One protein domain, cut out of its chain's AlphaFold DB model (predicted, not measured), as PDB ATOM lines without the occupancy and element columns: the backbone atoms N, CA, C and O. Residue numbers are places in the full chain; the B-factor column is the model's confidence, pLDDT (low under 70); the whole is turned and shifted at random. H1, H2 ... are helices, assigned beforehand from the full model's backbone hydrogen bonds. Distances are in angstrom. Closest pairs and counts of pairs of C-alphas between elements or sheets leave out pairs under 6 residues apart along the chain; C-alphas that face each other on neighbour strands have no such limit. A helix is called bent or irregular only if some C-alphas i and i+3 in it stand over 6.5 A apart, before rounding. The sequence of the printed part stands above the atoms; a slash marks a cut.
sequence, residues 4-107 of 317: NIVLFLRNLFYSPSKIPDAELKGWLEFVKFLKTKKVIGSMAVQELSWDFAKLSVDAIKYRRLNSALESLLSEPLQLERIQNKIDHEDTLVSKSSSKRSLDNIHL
ATOM      1  N   ASN A   4      40.410  57.611  18.453       88.19
ATOM      2  CA  ASN A   4      41.323  58.125  17.432       88.19
ATOM      3  C   ASN A   4      42.102  56.993  16.752       88.19
ATOM      4  O   ASN A   4      42.115  56.910  15.522       88.19
ATOM      5  N   ILE A   5      42.688  56.073  17.523       91.44
ATOM      6  CA  ILE A   5      43.393  54.907  16.981       91.44
ATOM      7  C   ILE A   5      42.442  54.039  16.151       91.44
ATOM      8  O   ILE A   5      42.796  53.635  15.043       91.44
ATOM      9  N   VAL A   6      41.213  53.798  16.622       90.31
ATOM     10  CA  VAL A   6      40.214  53.034  15.854       90.31
ATOM     11  C   VAL A   6      39.876  53.706  14.521       90.31
ATOM     12  O   VAL A   6      39.791  53.019  13.502       90.31
ATOM     13  N   LEU A   7      39.713  55.032  14.488       90.50
ATOM     14  CA  LEU A   7      39.462  55.768  13.245       90.50
ATOM     15  C   LEU A   7      40.630  55.656  12.262       90.50
ATOM     16  O   LEU A   7      40.396  55.460  11.067       90.50
ATOM     17  N   PHE A   8      41.868  55.725  12.750       90.44
ATOM     18  CA  PHE A   8      43.049  55.519  11.911       90.44
ATOM     19  C   PHE A   8      43.091  54.109  11.326       90.44
ATOM     20  O   PHE A   8      43.222  53.965  10.112       90.44
ATOM     21  N   LEU A   9      42.892  53.074  12.147       91.25
ATOM     22  CA  LEU A   9      42.839  51.687  11.673       91.25
ATOM     23  C   LEU A   9      41.700  51.485  10.662       91.25
ATOM     24  O   LEU A   9      41.883  50.866   9.618       91.25
ATOM     25  N   ARG A  10      40.531  52.085  10.894       89.62
ATOM     26  CA  ARG A  10      39.426  52.068   9.928       89.62
ATOM     27  C   ARG A  10      39.824  52.694   8.584       89.62
ATOM     28  O   ARG A  10      39.480  52.154   7.531       89.62
ATOM     29  N   ASN A  11      40.505  53.838   8.608       87.94
ATOM     30  CA  ASN A  11      40.971  54.512   7.395       87.94
ATOM     31  C   ASN A  11      42.024  53.676   6.664       87.94
ATOM     32  O   ASN A  11      41.930  53.537   5.448       87.94
ATOM     33  N   LEU A  12      42.946  53.056   7.402       88.94
ATOM     34  CA  LEU A  12      43.941  52.133   6.862       88.94
ATOM     35  C   LEU A  12      43.284  50.954   6.132       88.94
ATOM     36  O   LEU A  12      43.742  50.555   5.067       88.94
ATOM     37  N   PHE A  13      42.179  50.428   6.663       87.62
ATOM     38  CA  PHE A  13      41.452  49.326   6.037       87.62
ATOM     39  C   PHE A  13      40.687  49.736   4.767       87.62
ATOM     40  O   PHE A  13      40.805  49.077   3.735       87.62
ATOM     41  N   TYR A  14      39.874  50.798   4.827       83.62
ATOM     42  CA  TYR A  14      38.968  51.157   3.721       83.62
ATOM     43  C   TYR A  14      39.566  52.123   2.696       83.62
ATOM     44  O   TYR A  14      39.037  52.244   1.591       83.62
ATOM     45  N   SER A  15      40.582  52.902   3.057       85.75
ATOM     46  CA  SER A  15      41.110  53.983   2.214       85.75
ATOM     47  C   SER A  15      42.612  54.223   2.433       85.75
ATOM     48  O   SER A  15      43.003  55.363   2.688       85.75
ATOM     49  N   PRO A  16      43.465  53.185   2.316       82.38
ATOM     50  CA  PRO A  16      44.902  53.319   2.559       82.38
ATOM     51  C   PRO A  16      45.580  54.328   1.622       82.38
ATOM     52  O   PRO A  16      46.461  55.052   2.060       82.38
ATOM     53  N   SER A  17      45.104  54.466   0.378       80.12
ATOM     54  CA  SER A  17      45.634  55.420  -0.612       80.12
ATOM     55  C   SER A  17      45.444  56.898  -0.251       80.12
ATOM     56  O   SER A  17      45.958  57.770  -0.942       80.12
ATOM     57  N   LYS A  18      44.674  57.202   0.801       84.00
ATOM     58  CA  LYS A  18      44.493  58.566   1.318       84.00
ATOM     59  C   LYS A  18      45.424  58.885   2.492       84.00
ATOM     60  O   LYS A  18      45.337  59.984   3.033       84.00
ATOM     61  N   ILE A  19      46.245  57.930   2.929       84.31
ATOM     62  CA  ILE A  19      47.184  58.094   4.042       84.31
ATOM     63  C   ILE A  19      48.555  58.454   3.456       84.31
ATOM     64  O   ILE A  19      49.008  57.736   2.570       84.31
ATOM     65  N   PRO A  20      49.225  59.519   3.932       86.81
ATOM     66  CA  PRO A  20      50.574  59.853   3.478       86.81
ATOM     67  C   PRO A  20      51.555  58.697   3.704       86.81
ATOM     68  O   PRO A  20      51.562  58.106   4.785       86.81
ATOM     69  N   ASP A  21      52.432  58.421   2.736       81.38
ATOM     70  CA  ASP A  21      53.355  57.271   2.772       81.38
ATOM     71  C   ASP A  21      54.217  57.224   4.043       81.38
ATOM     72  O   ASP A  21      54.409  56.165   4.649       81.38
ATOM     73  N   ALA A  22      54.681  58.394   4.497       81.31
ATOM     74  CA  ALA A  22      55.467  58.532   5.720       81.31
ATOM     75  C   ALA A  22      54.706  58.059   6.974       81.31
ATOM     76  O   ALA A  22      55.290  57.428   7.853       81.31
ATOM     77  N   GLU A  23      53.397  58.322   7.053       86.25
ATOM     78  CA  GLU A  23      52.554  57.849   8.156       86.25
ATOM     79  C   GLU A  23      52.173  56.382   7.987       86.25
ATOM     80  O   GLU A  23      52.113  55.626   8.961       86.25
ATOM     81  N   LEU A  24      51.906  55.972   6.748       85.25
ATOM     82  CA  LEU A  24      51.430  54.641   6.428       85.25
ATOM     83  C   LEU A  24      52.386  53.558   6.928       85.25
ATOM     84  O   LEU A  24      51.937  52.603   7.562       85.25
ATOM     85  N   LYS A  25      53.693  53.712   6.685       84.19
ATOM     86  CA  LYS A  25      54.697  52.744   7.146       84.19
ATOM     87  C   LYS A  25      54.619  52.538   8.662       84.19
ATOM     88  O   LYS A  25      54.539  51.399   9.123       84.19
ATOM     89  N   GLY A  26      54.558  53.633   9.422       87.19
ATOM     90  CA  GLY A  26      54.425  53.585  10.879       87.19
ATOM     91  C   GLY A  26      53.134  52.893  11.322       87.19
ATOM     92  O   GLY A  26      53.140  52.095  12.259       87.19
ATOM     93  N   TRP A  27      52.026  53.119  10.612       88.62
ATOM     94  CA  TRP A  27      50.762  52.442  10.897       88.62
ATOM     95  C   TRP A  27      50.790  50.944  10.598       88.62
ATOM     96  O   TRP A  27      50.245  50.159  11.372       88.62
ATOM     97  N   LEU A  28      51.438  50.525   9.514       87.94
ATOM     98  CA  LEU A  28      51.584  49.110   9.182       87.94
ATOM     99  C   LEU A  28      52.461  48.384  10.211       87.94
ATOM    100  O   LEU A  28      52.100  47.294  10.658       87.94
ATOM    101  N   GLU A  29      53.566  48.996  10.639       86.81
ATOM    102  CA  GLU A  29      54.401  48.491  11.739       86.81
ATOM    103  C   GLU A  29      53.615  48.405  13.051       86.81
ATOM    104  O   GLU A  29      53.655  47.385  13.745       86.81
ATOM    105  N   PHE A  30      52.815  49.426  13.353       89.69
ATOM    106  CA  PHE A  30      51.951  49.439  14.525       89.69
ATOM    107  C   PHE A  30      50.902  48.314  14.496       89.69
ATOM    108  O   PHE A  30      50.710  47.624  15.500       89.69
ATOM    109  N   VAL A  31      50.261  48.048  13.350       89.56
ATOM    110  CA  VAL A  31      49.334  46.909  13.227       89.56
ATOM    111  C   VAL A  31      50.071  45.582  13.406       89.56
ATOM    112  O   VAL A  31      49.575  44.721  14.133       89.56
ATOM    113  N   LYS A  32      51.265  45.411  12.817       86.06
ATOM    114  CA  LYS A  32      52.096  44.209  13.032       86.06
ATOM    115  C   LYS A  32      52.387  43.991  14.520       86.06
ATOM    116  O   LYS A  32      52.240  42.870  15.004       86.06
ATOM    117  N   PHE A  33      52.716  45.053  15.255       87.50
ATOM    118  CA  PHE A  33      52.879  44.993  16.707       87.50
ATOM    119  C   PHE A  33      51.589  44.529  17.404       87.50
ATOM    120  O   PHE A  33      51.616  43.557  18.165       87.50
ATOM    121  N   LEU A  34      50.446  45.156  17.103       86.88
ATOM    122  CA  LEU A  34      49.152  44.829  17.714       86.88
ATOM    123  C   LEU A  34      48.685  43.392  17.443       86.88
ATOM    124  O   LEU A  34      48.061  42.794  18.320       86.88
ATOM    125  N   LYS A  35      49.013  42.803  16.284       84.81
ATOM    126  CA  LYS A  35      48.665  41.406  15.949       84.81
ATOM    127  C   LYS A  35      49.164  40.400  16.986       84.81
ATOM    128  O   LYS A  35      48.527  39.374  17.201       84.81
ATOM    129  N   THR A  36      50.258  40.709  17.679       80.88
ATOM    130  CA  THR A  36      50.833  39.852  18.731       80.88
ATOM    131  C   THR A  36      50.221  40.080  20.118       80.88
ATOM    132  O   THR A  36      50.554  39.377  21.069       80.88
ATOM    133  N   LYS A  37      49.331  41.067  20.268       79.56
ATOM    134  CA  LYS A  37      48.782  41.515  21.555       79.56
ATOM    135  C   LYS A  37      47.301  41.205  21.664       79.56
ATOM    136  O   LYS A  37      46.632  40.986  20.659       79.56
ATOM    137  N   LYS A  38      46.768  41.161  22.886       75.94
ATOM    138  CA  LYS A  38      45.321  41.116  23.129       75.94
ATOM    139  C   LYS A  38      44.764  42.530  22.981       75.94
ATOM    140  O   LYS A  38      45.089  43.405  23.777       75.94
ATOM    141  N   VAL A  39      43.987  42.766  21.927       78.00
ATOM    142  CA  VAL A  39      43.528  44.109  21.561       78.00
ATOM    143  C   VAL A  39      42.078  44.308  21.974       78.00
ATOM    144  O   VAL A  39      41.194  43.568  21.555       78.00
ATOM    145  N   ILE A  40      41.841  45.364  22.749       75.31
ATOM    146  CA  ILE A  40      40.510  45.765  23.201       75.31
ATOM    147  C   ILE A  40      40.146  47.080  22.505       75.31
ATOM    148  O   ILE A  40      40.601  48.162  22.895       75.31
ATOM    149  N   GLY A  41      39.373  46.975  21.423       73.31
ATOM    150  CA  GLY A  41      38.877  48.116  20.642       73.31
ATOM    151  C   GLY A  41      37.391  48.421  20.847       73.31
ATOM    152  O   GLY A  41      36.913  49.454  20.397       73.31
ATOM    153  N   SER A  42      36.653  47.543  21.527       70.19
ATOM    154  CA  SER A  42      35.187  47.580  21.575       70.19
ATOM    155  C   SER A  42      34.616  48.841  22.233       70.19
ATOM    156  O   SER A  42      33.639  49.369  21.716       70.19
ATOM    157  N   MET A  43      35.234  49.388  23.289       75.06
ATOM    158  CA  MET A  43      34.803  50.674  23.875       75.06
ATOM    159  C   MET A  43      34.880  51.824  22.864       75.06
ATOM    160  O   MET A  43      33.897  52.527  22.663       75.06
ATOM    161  N   ALA A  44      36.005  51.957  22.164       80.88
ATOM    162  CA  ALA A  44      36.193  52.974  21.134       80.88
ATOM    163  C   ALA A  44      35.257  52.768  19.931       80.88
ATOM    164  O   ALA A  44      34.724  53.725  19.374       80.88
ATOM    165  N   VAL A  45      34.997  51.515  19.543       83.56
ATOM    166  CA  VAL A  45      34.006  51.197  18.504       83.56
ATOM    167  C   VAL A  45      32.599  51.620  18.933       83.56
ATOM    168  O   VAL A  45      31.867  52.178  18.116       83.56
ATOM    169  N   GLN A  46      32.212  51.382  20.189       79.56
ATOM    170  CA  GLN A  46      30.912  51.805  20.716       79.56
ATOM    171  C   GLN A  46      30.787  53.325  20.770       79.56
ATOM    172  O   GLN A  46      29.791  53.852  20.283       79.56
ATOM    173  N   GLU A  47      31.812  54.013  21.277       82.56
ATOM    174  CA  GLU A  47      31.879  55.475  21.313       82.56
ATOM    175  C   GLU A  47      31.620  56.074  19.923       82.56
ATOM    176  O   GLU A  47      30.735  56.911  19.754       82.56
ATOM    177  N   LEU A  48      32.346  55.583  18.911       86.31
ATOM    178  CA  LEU A  48      32.254  56.035  17.518       86.31
ATOM    179  C   LEU A  48      30.948  55.639  16.818       86.31
ATOM    180  O   LEU A  48      30.600  56.209  15.782       86.31
ATOM    181  N   SER A  49      30.250  54.639  17.351       86.06
ATOM    182  CA  SER A  49      28.998  54.128  16.793       86.06
ATOM    183  C   SER A  49      27.771  54.684  17.500       86.06
ATOM    184  O   SER A  49      26.664  54.288  17.155       86.06
ATOM    185  N   TRP A  50      27.920  55.572  18.479       82.44
ATOM    186  CA  TRP A  50      26.774  56.135  19.175       82.44
ATOM    187  C   TRP A  50      25.936  57.037  18.261       82.44
ATOM    188  O   TRP A  50      26.455  57.892  17.539       82.44
ATOM    189  N   ASP A  51      24.622  56.837  18.297       78.06
ATOM    190  CA  ASP A  51      23.629  57.687  17.659       78.06
ATOM    191  C   ASP A  51      22.992  58.581  18.729       78.06
ATOM    192  O   ASP A  51      22.205  58.129  19.562       78.06
ATOM    193  N   PHE A  52      23.336  59.869  18.697       69.12
ATOM    194  CA  PHE A  52      22.821  60.866  19.635       69.12
ATOM    195  C   PHE A  52      21.328  61.156  19.461       69.12
ATOM    196  O   PHE A  52      20.688  61.557  20.429       69.12
ATOM    197  N   ALA A  53      20.759  60.941  18.272       70.38
ATOM    198  CA  ALA A  53      19.329  61.134  18.049       70.38
ATOM    199  C   ALA A  53      18.518  59.975  18.643       70.38
ATOM    200  O   ALA A  53      17.441  60.183  19.194       70.38
ATOM    201  N   LYS A  54      19.049  58.750  18.557       69.44
ATOM    202  CA  LYS A  54      18.389  57.535  19.067       69.44
ATOM    203  C   LYS A  54      18.854  57.104  20.458       69.44
ATOM    204  O   LYS A  54      18.364  56.092  20.959       69.44
ATOM    205  N   LEU A  55      19.831  57.799  21.044       65.88
ATOM    206  CA  LEU A  55      20.480  57.471  22.321       65.88
ATOM    207  C   LEU A  55      20.826  55.975  22.445       65.88
ATOM    208  O   LEU A  55      20.526  55.313  23.449       65.88
ATOM    209  N   SER A  56      21.392  55.424  21.370       71.88
ATOM    210  CA  SER A  56      21.731  54.006  21.242       71.88
ATOM    211  C   SER A  56      22.872  53.793  20.246       71.88
ATOM    212  O   SER A  56      23.249  54.693  19.500       71.88
ATOM    213  N   VAL A  57      23.452  52.592  20.240       76.25
ATOM    214  CA  VAL A  57      24.522  52.228  19.303       76.25
ATOM    215  C   VAL A  57      23.941  51.960  17.910       76.25
ATOM    216  O   VAL A  57      23.089  51.089  17.734       76.25
ATOM    217  N   ASP A  58      24.461  52.651  16.897       83.12
ATOM    218  CA  ASP A  58      24.232  52.359  15.485       83.12
ATOM    219  C   ASP A  58      24.884  51.015  15.123       83.12
ATOM    220  O   ASP A  58      26.102  50.887  14.962       83.12
ATOM    221  N   ALA A  59      24.044  49.990  14.970       82.69
ATOM    222  CA  ALA A  59      24.475  48.629  14.679       82.69
ATOM    223  C   ALA A  59      25.202  48.478  13.330       82.69
ATOM    224  O   ALA A  59      25.933  47.504  13.135       82.69
ATOM    225  N   ILE A  60      24.989  49.382  12.368       86.62
ATOM    226  CA  ILE A  60      25.668  49.342  11.067       86.62
ATOM    227  C   ILE A  60      27.076  49.914  11.218       86.62
ATOM    228  O   ILE A  60      28.036  49.264  10.798       86.62
ATOM    229  N   LYS A  61      27.216  51.088  11.850       87.75
ATOM    230  CA  LYS A  61      28.533  51.683  12.146       87.75
ATOM    231  C   LYS A  61      29.373  50.755  13.015       87.75
ATOM    232  O   LYS A  61      30.520  50.483  12.659       87.75
ATOM    233  N   TYR A  62      28.767  50.189  14.059       86.31
ATOM    234  CA  TYR A  62      29.420  49.242  14.959       86.31
ATOM    235  C   TYR A  62      29.990  48.050  14.196       86.31
ATOM    236  O   TYR A  62      31.180  47.758  14.297       86.31
ATOM    237  N   ARG A  63      29.160  47.391  13.374       84.06
ATOM    238  CA  ARG A  63      29.592  46.239  12.572       84.06
ATOM    239  C   ARG A  63      30.717  46.607  11.610       84.06
ATOM    240  O   ARG A  63      31.701  45.885  11.550       84.06
ATOM    241  N   ARG A  64      30.610  47.734  10.899       85.62
ATOM    242  CA  ARG A  64      31.643  48.180   9.947       85.62
ATOM    243  C   ARG A  64      32.986  48.447  10.622       85.62
ATOM    244  O   ARG A  64      34.010  47.987  10.127       85.62
ATOM    245  N   LEU A  65      32.983  49.172  11.739       88.75
ATOM    246  CA  LEU A  65      34.199  49.440  12.506       88.75
ATOM    247  C   LEU A  65      34.807  48.137  13.029       88.75
ATOM    248  O   LEU A  65      35.992  47.893  12.817       88.75
ATOM    249  N   ASN A  66      33.991  47.277  13.643       85.44
ATOM    250  CA  ASN A  66      34.472  46.023  14.210       85.44
ATOM    251  C   ASN A  66      35.060  45.096  13.135       85.44
ATOM    252  O   ASN A  66      36.160  44.588  13.316       85.44
ATOM    253  N   SER A  67      34.393  44.951  11.985       83.81
ATOM    254  CA  SER A  67      34.911  44.157  10.866       83.81
ATOM    255  C   SER A  67      36.226  44.705  10.312       83.81
ATOM    256  O   SER A  67      37.123  43.924  10.017       83.81
ATOM    257  N   ALA A  68      36.380  46.029  10.198       86.44
ATOM    258  CA  ALA A  68      37.634  46.624   9.734       86.44
ATOM    259  C   ALA A  68      38.803  46.313  10.682       86.44
ATOM    260  O   ALA A  68      39.883  45.928  10.235       86.44
ATOM    261  N   LEU A  69      38.582  46.446  11.994       88.19
ATOM    262  CA  LEU A  69      39.577  46.109  13.010       88.19
ATOM    263  C   LEU A  69      39.901  44.610  13.025       88.19
ATOM    264  O   LEU A  69      41.075  44.250  13.043       88.19
ATOM    265  N   GLU A  70      38.882  43.746  13.004       84.06
ATOM    266  CA  GLU A  70      39.052  42.289  12.974       84.06
ATOM    267  C   GLU A  70      39.848  41.856  11.747       84.06
ATOM    268  O   GLU A  70      40.845  41.157  11.887       84.06
ATOM    269  N   SER A  71      39.491  42.320  10.548       83.62
ATOM    270  CA  SER A  71      40.238  41.959   9.342       83.62
ATOM    271  C   SER A  71      41.682  42.464   9.386       83.62
ATOM    272  O   SER A  71      42.594  41.714   9.049       83.62
ATOM    273  N   LEU A  72      41.937  43.690   9.859       85.94
ATOM    274  CA  LEU A  72      43.311  44.194   9.986       85.94
ATOM    275  C   LEU A  72      44.159  43.399  10.982       85.94
ATOM    276  O   LEU A  72      45.346  43.180  10.735       85.94
ATOM    277  N   LEU A  73      43.578  42.994  12.110       84.50
ATOM    278  CA  LEU A  73      44.304  42.374  13.221       84.50
ATOM    279  C   LEU A  73      44.358  40.845  13.131       84.50
ATOM    280  O   LEU A  73      45.251  40.237  13.717       84.50
ATOM    281  N   SER A  74      43.452  40.223  12.382       77.81
ATOM    282  CA  SER A  74      43.332  38.766  12.308       77.81
ATOM    283  C   SER A  74      43.819  38.191  10.984       77.81
ATOM    284  O   SER A  74      44.281  37.056  10.963       77.81
ATOM    285  N   GLU A  75      43.770  38.945   9.881       72.44
ATOM    286  CA  GLU A  75      44.148  38.430   8.561       72.44
ATOM    287  C   GLU A  75      45.600  38.818   8.219       72.44
ATOM    288  O   GLU A  75      45.902  40.007   8.056       72.44
ATOM    289  N   PRO A  76      46.541  37.855   8.102       64.12
ATOM    290  CA  PRO A  76      47.940  38.127   7.746       64.12
ATOM    291  C   PRO A  76      48.063  38.915   6.435       64.12
ATOM    292  O   PRO A  76      48.689  39.974   6.407       64.12
ATOM    293  N   LEU A  77      47.333  38.457   5.419       64.69
ATOM    294  CA  LEU A  77      47.361  38.934   4.034       64.69
ATOM    295  C   LEU A  77      46.795  40.342   3.849       64.69
ATOM    296  O   LEU A  77      47.017  40.969   2.818       64.69
ATOM    297  N   GLN A  78      46.011  40.844   4.804       72.00
ATOM    298  CA  GLN A  78      45.358  42.138   4.627       72.00
ATOM    299  C   GLN A  78      46.373  43.287   4.654       72.00
ATOM    300  O   GLN A  78      46.201  44.266   3.936       72.00
ATOM    301  N   LEU A  79      47.457  43.143   5.425       71.25
ATOM    302  CA  LEU A  79      48.560  44.107   5.426       71.25
ATOM    303  C   LEU A  79      49.366  44.042   4.130       71.25
ATOM    304  O   LEU A  79      49.684  45.084   3.570       71.25
ATOM    305  N   GLU A  80      49.638  42.833   3.636       69.81
ATOM    306  CA  GLU A  80      50.333  42.618   2.361       69.81
ATOM    307  C   GLU A  80      49.532  43.202   1.196       69.81
ATOM    308  O   GLU A  80      50.082  43.909   0.370       69.81
ATOM    309  N   ARG A  81      48.205  43.035   1.179       69.12
ATOM    310  CA  ARG A  81      47.336  43.665   0.172       69.12
ATOM    311  C   ARG A  81      47.339  45.188   0.229       69.12
ATOM    312  O   ARG A  81      47.218  45.823  -0.812       69.12
ATOM    313  N   ILE A  82      47.402  45.773   1.425       73.00
ATOM    314  CA  ILE A  82      47.478  47.231   1.582       73.00
ATOM    315  C   ILE A  82      48.829  47.739   1.066       73.00
ATOM    316  O   ILE A  82      48.848  48.734   0.350       73.00
ATOM    317  N   GLN A  83      49.914  47.022   1.369       70.12
ATOM    318  CA  GLN A  83      51.260  47.311   0.876       70.12
ATOM    319  C   GLN A  83      51.333  47.180  -0.662       70.12
ATOM    320  O   GLN A  83      51.678  48.131  -1.351       70.12
ATOM    321  N   ASN A  84      50.870  46.058  -1.221       66.25
ATOM    322  CA  ASN A  84      50.936  45.764  -2.659       66.25
ATOM    323  C   ASN A  84      50.004  46.651  -3.507       66.25
ATOM    324  O   ASN A  84      50.280  46.905  -4.678       66.25
ATOM    325  N   LYS A  85      48.899  47.162  -2.935       62.88
ATOM    326  CA  LYS A  85      48.028  48.149  -3.606       62.88
ATOM    327  C   LYS A  85      48.687  49.512  -3.804       62.88
ATOM    328  O   LYS A  85      48.169  50.305  -4.587       62.88
ATOM    329  N   ILE A  86      49.765  49.789  -3.080       57.69
ATOM    330  CA  ILE A  86      50.529  51.034  -3.176       57.69
ATOM    331  C   ILE A  86      51.729  50.842  -4.101       57.69
ATOM    332  O   ILE A  86      52.037  51.740  -4.874       57.69
ATOM    333  N   ASP A  87      52.299  49.636  -4.119       49.84
ATOM    334  CA  ASP A  87      53.507  49.324  -4.886       49.84
ATOM    335  C   ASP A  87      53.248  48.757  -6.306       49.84
ATOM    336  O   ASP A  87      54.196  48.413  -6.998       49.84
ATOM    337  N   HIS A  88      51.996  48.713  -6.789       48.97
ATOM    338  CA  HIS A  88      51.604  48.106  -8.078       48.97
ATOM    339  C   HIS A  88      52.084  46.653  -8.254       48.97
ATOM    340  O   HIS A  88      53.023  46.401  -8.994       48.97
ATOM    341  N   GLU A  89      51.368  45.675  -7.687       39.44
ATOM    342  CA  GLU A  89      51.317  44.317  -8.258       39.44
ATOM    343  C   GLU A  89      50.137  43.501  -7.699       39.44
ATOM    344  O   GLU A  89      49.971  43.337  -6.486       39.44
ATOM    345  N   ASP A  90      49.304  42.966  -8.598       38.81
ATOM    346  CA  ASP A  90      48.260  41.990  -8.275       38.81
ATOM    347  C   ASP A  90      48.915  40.646  -7.924       38.81
ATOM    348  O   ASP A  90      49.249  39.844  -8.794       38.81
ATOM    349  N   THR A  91      49.074  40.370  -6.631       36.72
ATOM    350  CA  THR A  91      49.454  39.038  -6.144       36.72
ATOM    351  C   THR A  91      48.300  38.382  -5.390       36.72
ATOM    352  O   THR A  91      47.881  38.794  -4.307       36.72
ATOM    353  N   LEU A  92      47.781  37.306  -5.985       42.50
ATOM    354  CA  LEU A  92      46.884  36.340  -5.357       42.50
ATOM    355  C   LEU A  92      47.695  35.430  -4.432       42.50
ATOM    356  O   LEU A  92      48.411  34.560  -4.918       42.50
ATOM    357  N   VAL A  93      47.561  35.577  -3.110       34.75
ATOM    358  CA  VAL A  93      48.144  34.614  -2.155       34.75
ATOM    359  C   VAL A  93      47.170  34.254  -1.022       34.75
ATOM    360  O   VAL A  93      46.207  34.968  -0.731       34.75
ATOM    361  N   SER A  94      47.383  33.045  -0.500       35.44
ATOM    362  CA  SER A  94      46.448  32.075   0.069       35.44
ATOM    363  C   SER A  94      45.902  32.384   1.465       35.44
ATOM    364  O   SER A  94      46.597  32.855   2.357       35.44
ATOM    365  N   LYS A  95      44.628  32.020   1.667       33.03
ATOM    366  CA  LYS A  95      43.895  32.103   2.939       33.03
ATOM    367  C   LYS A  95      44.500  31.158   3.984       33.03
ATOM    368  O   LYS A  95      44.352  29.946   3.852       33.03
ATOM    369  N   SER A  96      45.041  31.699   5.074       38.38
ATOM    370  CA  SER A  96      45.116  30.970   6.345       38.38
ATOM    371  C   SER A  96      44.027  31.488   7.286       38.38
ATOM    372  O   SER A  96      43.880  32.685   7.533       38.38
ATOM    373  N   SER A  97      43.180  30.572   7.748       39.62
ATOM    374  CA  SER A  97      42.028  30.858   8.595       39.62
ATOM    375  C   SER A  97      42.379  30.612  10.059       39.62
ATOM    376  O   SER A  97      42.180  29.514  10.571       39.62
ATOM    377  N   SER A  98      42.839  31.645  10.758       40.09
ATOM    378  CA  SER A  98      42.617  31.722  12.203       40.09
ATOM    379  C   SER A  98      41.809  32.985  12.487       40.09
ATOM    380  O   SER A  98      42.313  34.104  12.479       40.09
ATOM    381  N   LYS A  99      40.491  32.811  12.643       42.69
ATOM    382  CA  LYS A  99      39.591  33.892  13.054       42.69
ATOM    383  C   LYS A  99      39.901  34.226  14.505       42.69
ATOM    384  O   LYS A  99      39.374  33.595  15.415       42.69
ATOM    385  N   ARG A 100      40.746  35.223  14.728       46.97
ATOM    386  CA  ARG A 100      40.810  35.869  16.030       46.97
ATOM    387  C   ARG A 100      39.601  36.798  16.135       46.97
ATOM    388  O   ARG A 100      39.498  37.756  15.372       46.97
ATOM    389  N   SER A 101      38.656  36.484  17.019       47.34
ATOM    390  CA  SER A 101      37.632  37.453  17.414       47.34
ATOM    391  C   SER A 101      38.299  38.490  18.304       47.34
ATOM    392  O   SER A 101      39.045  38.115  19.213       47.34
ATOM    393  N   LEU A 102      38.046  39.776  18.069       51.25
ATOM    394  CA  LEU A 102      38.401  40.776  19.069       51.25
ATOM    395  C   LEU A 102      37.678  40.419  20.364       51.25
ATOM    396  O   LEU A 102      36.489  40.089  20.344       51.25
ATOM    397  N   ASP A 103      38.389  40.463  21.489       48.59
ATOM    398  CA  ASP A 103      37.738  40.294  22.778       48.59
ATOM    399  C   ASP A 103      36.703  41.408  22.941       48.59
ATOM    400  O   ASP A 103      37.003  42.609  22.942       48.59
ATOM    401  N   ASN A 104      35.445  40.990  23.021       42.75
ATOM    402  CA  ASN A 104      34.333  41.896  23.205       42.75
ATOM    403  C   ASN A 104      34.237  42.270  24.685       42.75
ATOM    404  O   ASN A 104      34.088  41.405  25.547       42.75
ATOM    405  N   ILE A 105      34.188  43.574  24.965       40.97
ATOM    406  CA  ILE A 105      33.781  44.113  26.273       40.97
ATOM    407  C   ILE A 105      32.326  43.748  26.617       40.97
ATOM    408  O   ILE A 105      31.885  43.993  27.727       40.97
ATOM    409  N   HIS A 106      31.581  43.059  25.746       39.50
ATOM    410  CA  HIS A 106      30.306  42.429  26.128       39.50
ATOM    411  C   HIS A 106      30.446  41.416  27.279       39.50
ATOM    412  O   HIS A 106      29.458  41.141  27.950       39.50
ATOM    413  N   LEU A 107      31.661  40.935  27.577       41.53
ATOM    414  CA  LEU A 107      31.975  40.206  28.818       41.53
ATOM    415  C   LEU A 107      32.010  41.103  30.078       41.53
ATOM    416  O   LEU A 107      32.293  40.625  31.169       41.53
TER     417      LEU A 107
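What this domain is: This is residues 4 to 107 of the 317 residues of an uncharacterized protein of Paenibacillus sp. FSL R5-192 (UniProt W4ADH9). H4 is the hub of this small cluster of crossed helices: H1 crosses it near the middle of the domain, H3 packs on its first half, and H2 and H5, side by side and running opposite ways, stand at its far end. H1 sits in the angle between H4 and the pair H2 and H5, and from the end of H5 a tail with no named element, residues 88 to 107, runs round the outside. The printed part has 104 residues with five named helices, H1 to H5 in order along the chain, and no named strand; the class is all helix. It is compact, with a radius of gyration of the C-alphas of 14.6 A, and elongated in outline, spanning 45 by 29 by 22 A.

Where its parts are: Find C-alpha 4 at (41.323, 58.125, 17.432); from there H1 runs through residues 4 to 14, 15.6 A. Next look at H2, residues 21 to 35, 21.2 A long; it is neither bent nor irregular, but only just: C-alphas 22 and 25 are 6.0 A apart. H3 follows at residues 42 to 48, 9.8 A. H4, residues 59 to 74, begins at C-alpha 59 (24.475, 48.629, 14.679) and is the longest helix by residues, 21.4 A. H5, residues 76 to 87, runs 17.8 A to C-alpha 87 at (53.507, 49.324, -4.886).

How they stand to each other: Start at H4, which with residues 65 to 72 alone touches H1, about perpendicular at 80 degrees; the closest C-alphas, of Arg 10 and Ala 68, are 5.7 A apart. H3 touches H4 at a steep tilt of 47 degrees, opposite ways, closest at the C-alphas of Val 45 and Tyr 62, 6.1 A. H2, with residues 31 to 35 alone, touches H4, closest at the C-alphas of Lys 35 and Leu 73, 5.2 A. H4 and H5 only just touch, with 3 pairs of C-alphas within 8 A, and touch only at the corner; Leu 72 and Gln 78 have the closest C-alphas, 6.1 A. H2 and H5 are close but not clearly touching, at a shallow tilt of 8 degrees, opposite ways, with the C-alphas of Leu 28 and Leu 79 closest at 6.9 A. H3 and H5 are apart. Every O i to N i+4 pair is within hydrogen-bond range in H1, H3 and H4; in H2 it is 10 of 11 and in H5 6 of 8.

The domain as a whole: The two C-alphas farthest apart, those of Leu 55 and Glu 89, are 45.4 A apart. The printed part has no cut; the link H4 to H5 is tight and no link is long. Look for low confidence, pLDDT under 70, in 31 residues, among them 84 to 107.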